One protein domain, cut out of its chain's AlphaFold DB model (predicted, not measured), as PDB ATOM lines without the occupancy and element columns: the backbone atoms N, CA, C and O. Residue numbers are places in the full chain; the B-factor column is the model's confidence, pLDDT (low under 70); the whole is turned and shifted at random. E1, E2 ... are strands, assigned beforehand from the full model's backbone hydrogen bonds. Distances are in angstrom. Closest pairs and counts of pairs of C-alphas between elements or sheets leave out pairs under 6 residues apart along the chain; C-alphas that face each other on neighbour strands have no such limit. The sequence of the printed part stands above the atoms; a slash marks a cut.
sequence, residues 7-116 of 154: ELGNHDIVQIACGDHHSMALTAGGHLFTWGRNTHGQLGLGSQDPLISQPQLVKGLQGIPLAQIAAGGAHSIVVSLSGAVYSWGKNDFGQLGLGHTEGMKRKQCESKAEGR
ATOM      1  N   GLU A   7      31.265  88.122  82.311       79.12
ATOM      2  CA  GLU A   7      32.603  88.244  82.926       79.12
ATOM      3  C   GLU A   7      33.515  89.292  82.257       79.12
ATOM      4  O   GLU A   7      34.482  89.745  82.861       79.12
ATOM      5  N   LEU A   8      33.216  89.696  81.016       81.62
ATOM      6  CA  LEU A   8      33.916  90.770  80.299       81.62
ATOM      7  C   LEU A   8      33.110  92.081  80.264       81.62
ATOM      8  O   LEU A   8      33.617  93.094  79.799       81.62
ATOM      9  N   GLY A   9      31.866  92.088  80.756       78.88
ATOM     10  CA  GLY A   9      30.940  93.222  80.629       78.88
ATOM     11  C   GLY A   9      31.329  94.475  81.422       78.88
ATOM     12  O   GLY A   9      30.818  95.549  81.128       78.88
ATOM     13  N   ASN A  10      32.246  94.344  82.386       83.81
ATOM     14  CA  ASN A  10      32.781  95.444  83.198       83.81
ATOM     15  C   ASN A  10      34.217  95.836  82.781       83.81
ATOM     16  O   ASN A  10      34.955  96.423  83.577       83.81
ATOM     17  N   HIS A  11      34.656  95.452  81.577       87.38
ATOM     18  CA  HIS A  11      36.029  95.629  81.114       87.38
ATOM     19  C   HIS A  11      36.094  96.135  79.670       87.38
ATOM     20  O   HIS A  11      35.582  95.495  78.754       87.38
ATOM     21  N   ASP A  12      36.815  97.236  79.452       91.06
ATOM     22  CA  ASP A  12      37.112  97.745  78.111       91.06
ATOM     23  C   ASP A  12      38.055  96.779  77.382       91.06
ATOM     24  O   ASP A  12      39.250  96.714  77.684       91.06
ATOM     25  N   ILE A  13      37.524  95.990  76.445       90.69
ATOM     26  CA  ILE A  13      38.304  95.012  75.676       90.69
ATOM     27  C   ILE A  13      38.990  95.712  74.501       90.69
ATOM     28  O   ILE A  13      38.323  96.210  73.596       90.69
ATOM     29  N   VAL A  14      40.325  95.720  74.497       91.31
ATOM     30  CA  VAL A  14      41.148  96.388  73.467       91.31
ATOM     31  C   VAL A  14      41.685  95.429  72.407       91.31
ATOM     32  O   VAL A  14      41.994  95.855  71.297       91.31
ATOM     33  N   GLN A  15      41.780  94.131  72.712       85.75
ATOM     34  CA  GLN A  15      42.151  93.107  71.734       85.75
ATOM     35  C   GLN A  15      41.485  91.763  72.061       85.75
ATOM     36  O   GLN A  15      41.333  91.401  73.228       85.75
ATOM     37  N   ILE A  16      41.138  90.999  71.025       88.62
ATOM     38  CA  ILE A  16      40.699  89.599  71.111       88.62
ATOM     39  C   ILE A  16      41.593  88.762  70.186       88.62
ATOM     40  O   ILE A  16      41.961  89.221  69.104       88.62
ATOM     41  N   ALA A  17      41.932  87.540  70.596       86.56
ATOM     42  CA  ALA A  17      42.588  86.540  69.755       86.56
ATOM     43  C   ALA A  17      41.916  85.168  69.928       86.56
ATOM     44  O   ALA A  17      41.461  84.827  71.021       86.56
ATOM     45  N   CYS A  18      41.863  84.374  68.858       84.69
ATOM     46  CA  CYS A  18      41.253  83.042  68.855       84.69
ATOM     47  C   CYS A  18      42.187  82.025  68.191       84.69
ATOM     48  O   CYS A  18      42.646  82.250  67.073       84.69
ATOM     49  N   GLY A  19      42.429  80.906  68.870       81.06
ATOM     50  CA  GLY A  19      42.972  79.688  68.271       81.06
ATOM     51  C   GLY A  19      41.845  78.718  67.909       81.06
ATOM     52  O   GLY A  19      40.678  78.997  68.175       81.06
ATOM     53  N   ASP A  20      42.182  77.540  67.374       82.38
ATOM     54  CA  ASP A  20      41.217  76.552  66.851       82.38
ATOM     55  C   ASP A  20      40.033  76.242  67.790       82.38
ATOM     56  O   ASP A  20      38.937  75.928  67.334       82.38
ATOM     57  N   HIS A  21      40.273  76.241  69.106       86.69
ATOM     58  CA  HIS A  21      39.300  75.831  70.127       86.69
ATOM     59  C   HIS A  21      39.388  76.658  71.423       86.69
ATOM     60  O   HIS A  21      38.906  76.214  72.469       86.69
ATOM     61  N   HIS A  22      40.055  77.813  71.402       89.50
ATOM     62  CA  HIS A  22      40.243  78.648  72.589       89.50
ATOM     63  C   HIS A  22      40.302  80.134  72.219       89.50
ATOM     64  O   HIS A  22      40.635  80.485  71.086       89.50
ATOM     65  N   SER A  23      39.998  80.998  73.182       91.75
ATOM     66  CA  SER A  23      39.923  82.446  72.992       91.75
ATOM     67  C   SER A  23      40.632  83.193  74.117       91.75
ATOM     68  O   SER A  23      40.728  82.717  75.251       91.75
ATOM     69  N   MET A  24      41.124  84.378  73.773       92.88
ATOM     70  CA  MET A  24      41.871  85.295  74.623       92.88
ATOM     71  C   MET A  24      41.290  86.706  74.455       92.88
ATOM     72  O   MET A  24      40.993  87.114  73.331       92.88
ATOM     73  N   ALA A  25      41.173  87.470  75.540       93.44
ATOM     74  CA  ALA A  25      40.804  88.886  75.509       93.44
ATOM     75  C   ALA A  25      41.741  89.707  76.400       93.44
ATOM     76  O   ALA A  25      42.006  89.330  77.542       93.44
ATOM     77  N   LEU A  26      42.224  90.833  75.878       92.62
ATOM     78  CA  LEU A  26      43.034  91.815  76.592       92.62
ATOM     79  C   LEU A  26      42.176  93.039  76.911       92.62
ATOM     80  O   LEU A  26      41.530  93.602  76.026       92.62
ATOM     81  N   THR A  27      42.195  93.457  78.173       91.69
ATOM     82  CA  THR A  27      41.531  94.682  78.641       91.69
ATOM     83  C   THR A  27      42.466  95.894  78.572       91.69
ATOM     84  O   THR A  27      43.685  95.739  78.667       91.69
ATOM     85  N   ALA A  28      41.913  97.108  78.502       89.19
ATOM     86  CA  ALA A  28      42.673  98.361  78.590       89.19
ATOM     87  C   ALA A  28      43.503  98.471  79.887       89.19
ATOM     88  O   ALA A  28      44.576  99.066  79.894       89.19
ATOM     89  N   GLY A  29      43.043  97.838  80.975       87.81
ATOM     90  CA  GLY A  29      43.772  97.722  82.243       87.81
ATOM     91  C   GLY A  29      44.880  96.659  82.261       87.81
ATOM     92  O   GLY A  29      45.327  96.281  83.339       87.81
ATOM     93  N   GLY A  30      45.283  96.111  81.110       87.50
ATOM     94  CA  GLY A  30      46.350  95.108  80.987       87.50
ATOM     95  C   GLY A  30      45.962  93.679  81.392       87.50
ATOM     96  O   GLY A  30      46.757  92.758  81.215       87.50
ATOM     97  N   HIS A  31      44.748  93.451  81.903       90.69
ATOM     98  CA  HIS A  31      44.294  92.116  82.299       90.69
ATOM     99  C   HIS A  31      44.040  91.219  81.084       90.69
ATOM    100  O   HIS A  31      43.302  91.606  80.174       90.69
ATOM    101  N   LEU A  32      44.596  90.004  81.116       93.81
ATOM    102  CA  LEU A  32      44.341  88.936  80.149       93.81
ATOM    103  C   LEU A  32      43.286  87.952  80.670       93.81
ATOM    104  O   LEU A  32      43.482  87.317  81.708       93.81
ATOM    105  N   PHE A  33      42.228  87.746  79.894       94.81
ATOM    106  CA  PHE A  33      41.221  86.709  80.104       94.81
ATOM    107  C   PHE A  33      41.340  85.613  79.045       94.81
ATOM    108  O   PHE A  33      41.638  85.903  77.887       94.81
ATOM    109  N   THR A  34      41.089  84.357  79.420       94.50
ATOM    110  CA  THR A  34      41.144  83.204  78.503       94.50
ATOM    111  C   THR A  34      40.035  82.189  78.783       94.50
ATOM    112  O   THR A  34      39.589  82.051  79.923       94.50
ATOM    113  N   TRP A  35      39.556  81.507  77.739       95.56
ATOM    114  CA  TRP A  35      38.535  80.453  77.830       95.56
ATOM    115  C   TRP A  35      38.576  79.494  76.631       95.56
ATOM    116  O   TRP A  35      39.291  79.710  75.653       95.56
ATOM    117  N   GLY A  36      37.797  78.416  76.708       94.69
ATOM    118  CA  GLY A  36      37.733  77.338  75.724       94.69
ATOM    119  C   GLY A  36      38.526  76.102  76.152       94.69
ATOM    120  O   GLY A  36      38.627  75.777  77.337       94.69
ATOM    121  N   ARG A  37      39.048  75.357  75.176       91.62
ATOM    122  CA  ARG A  37      39.800  74.115  75.399       91.62
ATOM    123  C   ARG A  37      41.152  74.408  76.060       91.62
ATOM    124  O   ARG A  37      41.898  75.261  75.596       91.62
ATOM    125  N   ASN A  38      41.488  73.624  77.082       92.06
ATOM    126  CA  ASN A  38      42.706  73.735  77.893       92.06
ATOM    127  C   ASN A  38      43.507  72.413  77.952       92.06
ATOM    128  O   ASN A  38      44.376  72.236  78.799       92.06
ATOM    129  N   THR A  39      43.245  71.463  77.045       88.56
ATOM    130  CA  THR A  39      43.862  70.116  77.032       88.56
ATOM    131  C   THR A  39      45.394  70.089  76.976       88.56
ATOM    132  O   THR A  39      45.991  69.063  77.286       88.56
ATOM    133  N   HIS A  40      46.032  71.191  76.579       82.75
ATOM    134  CA  HIS A  40      47.487  71.353  76.542       82.75
ATOM    135  C   HIS A  40      47.975  72.479  77.476       82.75
ATOM    136  O   HIS A  40      49.121  72.900  77.367       82.75
ATOM    137  N   GLY A  41      47.122  72.997  78.369       86.19
ATOM    138  CA  GLY A  41      47.425  74.141  79.234       86.19
ATOM    139  C   GLY A  41      47.346  75.509  78.542       86.19
ATOM    140  O   GLY A  41      47.786  76.503  79.120       86.19
ATOM    141  N   GLN A  42      46.799  75.593  77.321       84.81
ATOM    142  CA  GLN A  42      46.826  76.808  76.487       84.81
ATOM    143  C   GLN A  42      46.094  78.029  77.080       84.81
ATOM    144  O   GLN A  42      46.256  79.138  76.578       84.81
ATOM    145  N   LEU A  43      45.335  77.888  78.168       88.69
ATOM    146  CA  LEU A  43      44.735  79.040  78.850       88.69
ATOM    147  C   LEU A  43      45.693  79.715  79.855       88.69
ATOM    148  O   LEU A  43      45.428  80.816  80.319       88.69
ATOM    149  N   GLY A  44      46.806  79.078  80.244       88.38
ATOM    150  CA  GLY A  44      47.774  79.661  81.196       88.38
ATOM    151  C   GLY A  44      47.240  79.810  82.634       88.38
ATOM    152  O   GLY A  44      47.927  80.304  83.535       88.38
ATOM    153  N   LEU A  45      46.011  79.352  82.883       88.75
ATOM    154  CA  LEU A  45      45.317  79.425  84.171       88.75
ATOM    155  C   LEU A  45      45.998  78.563  85.241       88.75
ATOM    156  O   LEU A  45      46.063  78.971  86.400       88.75
ATOM    157  N   GLY A  46      46.586  77.431  84.845       84.56
ATOM    158  CA  GLY A  46      47.189  76.439  85.744       84.56
ATOM    159  C   GLY A  46      46.220  75.352  86.225       84.56
ATOM    160  O   GLY A  46      46.653  74.437  86.920       84.56
ATOM    161  N   SER A  47      44.939  75.417  85.835       82.94
ATOM    162  CA  SER A  47      44.000  74.316  86.070       82.94
ATOM    163  C   SER A  47      44.313  73.102  85.186       82.94
ATOM    164  O   SER A  47      44.842  73.246  84.080       82.94
ATOM    165  N   GLN A  48      43.952  71.919  85.687       84.31
ATOM    166  CA  GLN A  48      43.948  70.657  84.943       84.31
ATOM    167  C   GLN A  48      42.632  70.422  84.178       84.31
ATOM    168  O   GLN A  48      42.551  69.473  83.399       84.31
ATOM    169  N   ASP A  49      41.614  71.275  84.364       90.62
ATOM    170  CA  ASP A  49      40.344  71.176  83.634       90.62
ATOM    171  C   ASP A  49      40.597  71.238  82.116       90.62
ATOM    172  O   ASP A  49      41.254  72.174  81.653       90.62
ATOM    173  N   PRO A  50      40.080  70.297  81.302       89.56
ATOM    174  CA  PRO A  50      40.347  70.260  79.861       89.56
ATOM    175  C   PRO A  50      39.519  71.278  79.055       89.56
ATOM    176  O   PRO A  50      39.789  71.486  77.866       89.56
ATOM    177  N   LEU A  51      38.518  71.905  79.679       93.62
ATOM    178  CA  LEU A  51      37.592  72.868  79.086       93.62
ATOM    179  C   LEU A  51      37.164  73.888  80.149       93.62
ATOM    180  O   LEU A  51      36.686  73.501  81.209       93.62
ATOM    181  N   ILE A  52      37.282  75.176  79.833       94.31
ATOM    182  CA  ILE A  52      36.804  76.292  80.654       94.31
ATOM    183  C   ILE A  52      35.775  77.069  79.825       94.31
ATOM    184  O   ILE A  52      36.108  77.623  78.780       94.31
ATOM    185  N   SER A  53      34.510  77.081  80.244       92.38
ATOM    186  CA  SER A  53      33.388  77.610  79.445       92.38
ATOM    187  C   SER A  53      33.171  79.126  79.549       92.38
ATOM    188  O   SER A  53      32.391  79.677  78.774       92.38
ATOM    189  N   GLN A  54      33.846  79.804  80.480       92.56
ATOM    190  CA  GLN A  54      33.708  81.238  80.763       92.56
ATOM    191  C   GLN A  54      35.091  81.907  80.840       92.56
ATOM    192  O   GLN A  54      36.037  81.242  81.263       92.56
ATOM    193  N   PRO A  55      35.246  83.193  80.474       94.38
ATOM    194  CA  PRO A  55      36.520  83.905  80.587       94.38
ATOM    195  C   PRO A  55      37.070  83.885  82.012       94.38
ATOM    196  O   PRO A  55      36.422  84.359  82.941       94.38
ATOM    197  N   GLN A  56      38.292  83.381  82.180       94.19
ATOM    198  CA  GLN A  56      39.011  83.430  83.450       94.19
ATOM    199  C   GLN A  56      40.279  84.275  83.333       94.19
ATOM    200  O   GLN A  56      41.010  84.214  82.342       94.19
ATOM    201  N   LEU A  57      40.539  85.062  84.379       93.50
ATOM    202  CA  LEU A  57      41.699  85.939  84.496       93.50
ATOM    203  C   LEU A  57      42.996  85.125  84.634       93.50
ATOM    204  O   LEU A  57      43.153  84.326  85.563       93.50
ATOM    205  N   VAL A  58      43.967  85.371  83.755       93.56
ATOM    206  CA  VAL A  58      45.284  84.721  83.788       93.56
ATOM    207  C   VAL A  58      46.147  85.363  84.875       93.56
ATOM    208  O   VAL A  58      47.023  86.183  84.616       93.56
ATOM    209  N   LYS A  59      45.913  84.947  86.127       89.75
ATOM    210  CA  LYS A  59      46.549  85.507  87.338       89.75
ATOM    211  C   LYS A  59      48.084  85.574  87.304       89.75
ATOM    212  O   LYS A  59      48.668  86.381  88.011       89.75
ATOM    213  N   GLY A  60      48.736  84.746  86.480       85.88
ATOM    214  CA  GLY A  60      50.197  84.739  86.322       85.88
ATOM    215  C   GLY A  60      50.774  85.930  85.547       85.88
ATOM    216  O   GLY A  60      51.988  86.062  85.495       85.88
ATOM    217  N   LEU A  61      49.929  86.774  84.946       86.88
ATOM    218  CA  LEU A  61      50.333  87.973  84.200       86.88
ATOM    219  C   LEU A  61      49.769  89.269  84.815       86.88
ATOM    220  O   LEU A  61      49.894  90.339  84.226       86.88
ATOM    221  N   GLN A  62      49.138  89.203  85.994       88.31
ATOM    222  CA  GLN A  62      48.662  90.405  86.684       88.31
ATOM    223  C   GLN A  62      49.842  91.298  87.091       88.31
ATOM    224  O   GLN A  62      50.858  90.813  87.581       88.31
ATOM    225  N   GLY A  63      49.700  92.610  86.883       86.00
ATOM    226  CA  GLY A  63      50.768  93.589  87.114       86.00
ATOM    227  C   GLY A  63      51.787  93.710  85.973       86.00
ATOM    228  O   GLY A  63      52.558  94.664  85.966       86.00
ATOM    229  N   ILE A  64      51.770  92.810  84.980       86.31
ATOM    230  CA  ILE A  64      52.572  92.949  83.758       86.31
ATOM    231  C   ILE A  64      51.743  93.742  82.736       86.31
ATOM    232  O   ILE A  64      50.680  93.270  82.331       86.31
ATOM    233  N   PRO A  65      52.186  94.929  82.282       85.06
ATOM    234  CA  PRO A  65      51.455  95.676  81.266       85.06
ATOM    235  C   PRO A  65      51.609  94.983  79.908       85.06
ATOM    236  O   PRO A  65      52.701  94.952  79.337       85.06
ATOM    237  N   LEU A  66      50.519  94.410  79.394       87.06
ATOM    238  CA  LEU A  66      50.492  93.702  78.115       87.06
ATOM    239  C   LEU A  66      50.225  94.658  76.942       87.06
ATOM    240  O   LEU A  66      49.385  95.547  77.029       87.06
ATOM    241  N   ALA A  67      50.954  94.449  75.848       84.69
ATOM    242  CA  ALA A  67      50.880  95.219  74.608       84.69
ATOM    243  C   ALA A  67      50.013  94.532  73.546       84.69
ATOM    244  O   ALA A  67      49.225  95.187  72.869       84.69
ATOM    245  N   GLN A  68      50.205  93.221  73.366       83.19
ATOM    246  CA  GLN A  68      49.578  92.429  72.305       83.19
ATOM    247  C   GLN A  68      49.355  90.980  72.745       83.19
ATOM    248  O   GLN A  68      50.138  90.426  73.522       83.19
ATOM    249  N   ILE A  69      48.312  90.358  72.193       85.94
ATOM    250  CA  ILE A  69      47.967  88.942  72.379       85.94
ATOM    251  C   ILE A  69      47.872  88.210  71.030       85.94
ATOM    252  O   ILE A  69      47.459  88.797  70.028       85.94
ATOM    253  N   ALA A  70      48.229  86.927  71.006       83.75
ATOM    254  CA  ALA A  70      48.127  86.050  69.842       83.75
ATOM    255  C   ALA A  70      47.794  84.609  70.267       83.75
ATOM    256  O   ALA A  70      48.273  84.118  71.290       83.75
ATOM    257  N   ALA A  71      46.990  83.920  69.457       80.00
ATOM    258  CA  ALA A  71      46.496  82.578  69.741       80.00
ATOM    259  C   ALA A  71      46.750  81.639  68.551       80.00
ATOM    260  O   ALA A  71      46.333  81.908  67.422       80.00
ATOM    261  N   GLY A  72      47.433  80.528  68.813       76.62
ATOM    262  CA  GLY A  72      47.613  79.413  67.887       76.62
ATOM    263  C   GLY A  72      46.651  78.263  68.191       76.62
ATOM    264  O   GLY A  72      45.919  78.283  69.178       76.62
ATOM    265  N   GLY A  73      46.667  77.203  67.380       77.44
ATOM    266  CA  GLY A  73      45.667  76.130  67.496       77.44
ATOM    267  C   GLY A  73      45.569  75.456  68.875       77.44
ATOM    268  O   GLY A  73      44.477  75.156  69.364       77.44
ATOM    269  N   ALA A  74      46.708  75.294  69.556       81.06
ATOM    270  CA  ALA A  74      46.794  74.765  70.923       81.06
ATOM    271  C   ALA A  74      47.900  75.434  71.769       81.06
ATOM    272  O   ALA A  74      48.443  74.813  72.685       81.06
ATOM    273  N   HIS A  75      48.259  76.676  71.447       77.31
ATOM    274  CA  HIS A  75      49.256  77.472  72.168       77.31
ATOM    275  C   HIS A  75      48.861  78.952  72.154       77.31
ATOM    276  O   HIS A  75      48.086  79.372  71.293       77.31
ATOM    277  N   SER A  76      49.418  79.725  73.077       82.38
ATOM    278  CA  SER A  76      49.045  81.120  73.328       82.38
ATOM    279  C   SER A  76      50.292  81.941  73.600       82.38
ATOM    280  O   SER A  76      51.233  81.435  74.217       82.38
ATOM    281  N   ILE A  77      50.316  83.184  73.122       84.44
ATOM    282  CA  ILE A  77      51.481  84.065  73.224       84.44
ATOM    283  C   ILE A  77      51.023  85.494  73.525       84.44
ATOM    284  O   ILE A  77      50.036  85.970  72.963       84.44
ATOM    285  N   VAL A  78      51.745  86.194  74.398       84.06
ATOM    286  CA  VAL A  78      51.549  87.628  74.653       84.06
ATOM    287  C   VAL A  78      52.881  88.367  74.712       84.06
ATOM    288  O   VAL A  78      53.922  87.776  75.011       84.06
ATOM    289  N   VAL A  79      52.835  89.672  74.454       82.94
ATOM    290  CA  VAL A  79      53.985  90.586  74.530       82.94
ATOM    291  C   VAL A  79      53.679  91.679  75.546       82.94
ATOM    292  O   VAL A  79      52.576  92.228  75.531       82.94
ATOM    293  N   SER A  80      54.628  92.018  76.416       82.38
ATOM    294  CA  SER A  80      54.515  93.166  77.326       82.38
ATOM    295  C   SER A  80      54.839  94.498  76.634       82.38
ATOM    296  O   SER A  80      55.510  94.532  75.602       82.38
ATOM    297  N   LEU A  81      54.462  95.630  77.242       82.25
ATOM    298  CA  LEU A  81      54.945  96.958  76.824       82.25
ATOM    299  C   LEU A  81      56.478  97.096  76.944       82.25
ATOM    300  O   LEU A  81      57.065  97.944  76.278       82.25
ATOM    301  N   SER A  82      57.135  96.253  77.751       79.50
ATOM    302  CA  SER A  82      58.600  96.156  77.835       79.50
ATOM    303  C   SER A  82      59.236  95.258  76.759       79.50
ATOM    304  O   SER A  82      60.456  95.118  76.739       79.50
ATOM    305  N   GLY A  83      58.444  94.655  75.864       73.19
ATOM    306  CA  GLY A  83      58.923  93.777  74.790       73.19
ATOM    307  C   GLY A  83      59.271  92.347  75.221       73.19
ATOM    308  O   GLY A  83      59.768  91.578  74.404       73.19
ATOM    309  N   ALA A  84      59.004  91.966  76.473       75.69
ATOM    310  CA  ALA A  84      59.145  90.584  76.920       75.69
ATOM    311  C   ALA A  84      58.015  89.722  76.335       75.69
ATOM    312  O   ALA A  84      56.854  90.143  76.312       75.69
ATOM    313  N   VAL A  85      58.358  88.519  75.872       77.81
ATOM    314  CA  VAL A  85      57.411  87.573  75.275       77.81
ATOM    315  C   VAL A  85      57.170  86.413  76.237       77.81
ATOM    316  O   VAL A  85      58.103  85.863  76.823       77.81
ATOM    317  N   TYR A  86      55.899  86.044  76.380       79.12
ATOM    318  CA  TYR A  86      55.441  84.941  77.218       79.12
ATOM    319  C   TYR A  86      54.616  83.992  76.351       79.12
ATOM    320  O   TYR A  86      53.605  84.407  75.781       79.12
ATOM    321  N   SER A  87      55.031  82.730  76.252       80.38
ATOM    322  CA  SER A  87      54.364  81.692  75.456       80.38
ATOM    323  C   SER A  87      54.031  80.468  76.317       80.38
ATOM    324  O   SER A  87      54.780  80.107  77.226       80.38
ATOM    325  N   TRP A  88      52.888  79.822  76.069       82.62
ATOM    326  CA  TRP A  88      52.488  78.602  76.787       82.62
ATOM    327  C   TRP A  88      51.539  77.704  75.980       82.62
ATOM    328  O   TRP A  88      50.938  78.114  74.985       82.62
ATOM    329  N   GLY A  89      51.385  76.456  76.435       82.38
ATOM    330  CA  GLY A  89      50.527  75.443  75.821       82.38
ATOM    331  C   GLY A  89      51.310  74.298  75.166       82.38
ATOM    332  O   GLY A  89      52.388  73.908  75.621       82.38
ATOM    333  N   LYS A  90      50.758  73.750  74.077       74.81
ATOM    334  CA  LYS A  90      51.379  72.689  73.264       74.81
ATOM    335  C   LYS A  90      52.709  73.177  72.674       74.81
ATOM    336  O   LYS A  90      52.735  74.278  72.130       74.81
ATOM    337  N   ASN A  91      53.754  72.341  72.673       69.56
ATOM    338  CA  ASN A  91      55.085  72.692  72.140       69.56
ATOM    339  C   ASN A  91      55.724  71.628  71.219       69.56
ATOM    340  O   ASN A  91      56.892  71.748  70.873       69.56
ATOM    341  N   ASP A  92      54.982  70.602  70.794       62.62
ATOM    342  CA  ASP A  92      55.512  69.408  70.105       62.62
ATOM    343  C   ASP A  92      56.376  69.701  68.851       62.62
ATOM    344  O   ASP A  92      57.180  68.863  68.450       62.62
ATOM    345  N   PHE A  93      56.221  70.879  68.237       59.22
ATOM    346  CA  PHE A  93      56.956  71.359  67.060       59.22
ATOM    347  C   PHE A  93      57.855  72.581  67.357       59.22
ATOM    348  O   PHE A  93      58.278  73.275  66.436       59.22
ATOM    349  N   GLY A  94      58.125  72.885  68.631       56.84
ATOM    350  CA  GLY A  94      58.933  74.030  69.073       56.84
ATOM    351  C   GLY A  94      58.209  75.382  69.026       56.84
ATOM    352  O   GLY A  94      58.849  76.425  69.166       56.84
ATOM    353  N   GLN A  95      56.884  75.393  68.833       59.50
ATOM    354  CA  GLN A  95      56.081  76.608  68.626       59.50
ATOM    355  C   GLN A  95      56.094  77.625  69.783       59.50
ATOM    356  O   GLN A  95      55.673  78.761  69.584       59.50
ATOM    357  N   LEU A  96      56.571  77.256  70.977       56.97
ATOM    358  CA  LEU A  96      56.754  78.205  72.081       56.97
ATOM    359  C   LEU A  96      58.049  79.033  71.956       56.97
ATOM    360  O   LEU A  96      58.212  80.005  72.692       56.97
ATOM    361  N   GLY A  97      58.957  78.680  71.035       57.81
ATOM    362  CA  GLY A  97      60.211  79.406  70.780       57.81
ATOM    363  C   GLY A  97      61.340  79.124  71.781       57.81
ATOM    364  O   GLY A  97      62.309  79.872  71.832       57.81
ATOM    365  N   LEU A  98      61.225  78.057  72.578       55.34
ATOM    366  CA  LEU A  98      62.067  77.794  73.757       55.34
ATOM    367  C   LEU A  98      63.374  77.030  73.467       55.34
ATOM    368  O   LEU A  98      64.057  76.598  74.389       55.34
ATOM    369  N   GLY A  99      63.699  76.773  72.196       50.03
ATOM    370  CA  GLY A  99      64.828  75.913  71.801       50.03
ATOM    371  C   GLY A  99      64.613  74.406  72.030       50.03
ATOM    372  O   GLY A  99      65.436  73.605  71.598       50.03
ATOM    373  N   HIS A 100      63.495  74.006  72.647       47.53
ATOM    374  CA  HIS A 100      63.086  72.615  72.873       47.53
ATOM    375  C   HIS A 100      61.613  72.384  72.495       47.53
ATOM    376  O   HIS A 100      60.839  73.334  72.361       47.53
ATOM    377  N   THR A 101      61.211  71.115  72.361       54.16
ATOM    378  CA  THR A 101      59.848  70.681  71.985       54.16
ATOM    379  C   THR A 101      58.967  70.246  73.169       54.16
ATOM    380  O   THR A 101      57.784  69.959  72.992       54.16
ATOM    381  N   GLU A 102      59.494  70.204  74.399       57.34
ATOM    382  CA  GLU A 102      58.690  69.836  75.578       57.34
ATOM    383  C   GLU A 102      57.575  70.851  75.895       57.34
ATOM    384  O   GLU A 102      57.798  72.064  75.877       57.34
ATOM    385  N   GLY A 103      56.365  70.355  76.181       50.50
ATOM    386  CA  GLY A 103      55.158  71.163  76.404       50.50
ATOM    387  C   GLY A 103      55.046  71.765  77.809       50.50
ATOM    388  O   GLY A 103      55.068  71.050  78.811       50.50
ATOM    389  N   MET A 104      54.828  73.080  77.882       56.72
ATOM    390  CA  MET A 104      54.735  73.836  79.137       56.72
ATOM    391  C   MET A 104      53.362  73.668  79.814       56.72
ATOM    392  O   MET A 104      52.422  74.418  79.553       56.72
ATOM    393  N   LYS A 105      53.259  72.693  80.732       49.62
ATOM    394  CA  LYS A 105      52.085  72.487  81.619       49.62
ATOM    395  C   LYS A 105      52.095  73.346  82.897       49.62
ATOM    396  O   LYS A 105      51.152  73.282  83.685       49.62
ATOM    397  N   ARG A 106      53.158  74.117  83.140       40.66
ATOM    398  CA  ARG A 106      53.305  75.055  84.270       40.66
ATOM    399  C   ARG A 106      53.645  76.453  83.747       40.66
ATOM    400  O   ARG A 106      53.948  76.617  82.571       40.66
ATOM    401  N   LYS A 107      53.487  77.461  84.610       43.50
ATOM    402  CA  LYS A 107      53.625  78.881  84.251       43.50
ATOM    403  C   LYS A 107      55.090  79.317  84.195       43.50
ATOM    404  O   LYS A 107      55.940  78.666  84.790       43.50
ATOM    405  N   GLN A 108      55.297  80.476  83.570       41.12
ATOM    406  CA  GLN A 108      56.572  81.144  83.318       41.12
ATOM    407  C   GLN A 108      57.501  80.398  82.350       41.12
ATOM    408  O   GLN A 108      58.186  79.447  82.710       41.12
ATOM    409  N   CYS A 109      57.599  80.932  81.135       40.47
ATOM    410  CA  CYS A 109      58.847  80.915  80.389       40.47
ATOM    411  C   CYS A 109      59.008  82.297  79.746       40.47
ATOM    412  O   CYS A 109      58.166  82.717  78.954       40.47
ATOM    413  N   GLU A 110      60.048  83.023  80.150       38.81
ATOM    414  CA  GLU A 110      60.355  84.366  79.655       38.81
ATOM    415  C   GLU A 110      61.357  84.261  78.506       38.81
ATOM    416  O   GLU A 110      62.569  84.203  78.720       38.81
ATOM    417  N   SER A 111      60.863  84.251  77.268       40.28
ATOM    418  CA  SER A 111      61.719  84.434  76.097       40.28
ATOM    419  C   SER A 111      62.012  85.930  75.945       40.28
ATOM    420  O   SER A 111      61.327  86.674  75.242       40.28
ATOM    421  N   LYS A 112      63.038  86.396  76.672       34.25
ATOM    422  CA  LYS A 112      63.462  87.803  76.706       34.25
ATOM    423  C   LYS A 112      64.139  88.218  75.392       34.25
ATOM    424  O   LYS A 112      65.358  88.325  75.296       34.25
ATOM    425  N   ALA A 113      63.333  88.431  74.360       40.03
ATOM    426  CA  ALA A 113      63.799  88.813  73.039       40.03
ATOM    427  C   ALA A 113      64.176  90.302  72.976       40.03
ATOM    428  O   ALA A 113      63.352  91.162  72.664       40.03
ATOM    429  N   GLU A 114      65.444  90.616  73.237       31.08
ATOM    430  CA  GLU A 114      65.977  91.984  73.157       31.08
ATOM    431  C   GLU A 114      66.194  92.441  71.696       31.08
ATOM    432  O   GLU A 114      67.308  92.670  71.221       31.08
ATOM    433  N   GLY A 115      65.097  92.582  70.947       32.88
ATOM    434  CA  GLY A 115      65.119  93.059  69.568       32.88
ATOM    435  C   GLY A 115      63.733  93.300  68.966       32.88
ATOM    436  O   GLY A 115      62.845  92.454  69.025       32.88
ATOM    437  N   ARG A 116      63.553  94.449  68.300       37.03
ATOM    438  CA  ARG A 116      62.400  94.676  67.413       37.03
ATOM    439  C   ARG A 116      62.493  93.747  66.194       37.03
ATOM    440  O   ARG A 116      63.284  94.032  65.298       37.03
TER     441      ARG A 116
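AT A GLANCE: This is residues 7 to 116 of the 154 residues of an uncharacterized protein of Phasianus colchicus (UniProt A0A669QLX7). With little regular structure, two meanders, rows of antiparallel neighbour strands, make a wedge-like sandwich, closest at E1, E2 and E5, opening toward E4 and E7. Residues 110 to 111 of an unnamed tail fold back to pair with E7. The 110 printed residues are all strand by class, 43 in seven named strands, ordered E1 E2 E3 E4 and E5 E6 E7; the whole is compact, radius of gyration of the C-alphas 13.0 A, spanning 39 by 33 by 20 A.

IN THESE COORDINATES: E1, residues 13 to 19, 17.6 A, begins at C-alpha (38.304, 95.012, 75.676). E2 is 22 to 27, E3 32 to 37, E4 51 to 57, E5 66 to 71, E6 75 to 80; E7, 85 to 89, ends at C-alpha (50.527, 75.443, 75.821).

HOW THE PARTS SIT: In hairpin E1 and E2, N 17 and O 24 are 2.9 A apart. E1 and E5 touch, closest C-alphas Gly 19 and Ala 71, 4.8 A. E4 and E7 are apart.

THE WHOLE: The printed part has no cut. E3 to E4 is a long link. Residues 91 to 116 are under pLDDT 70.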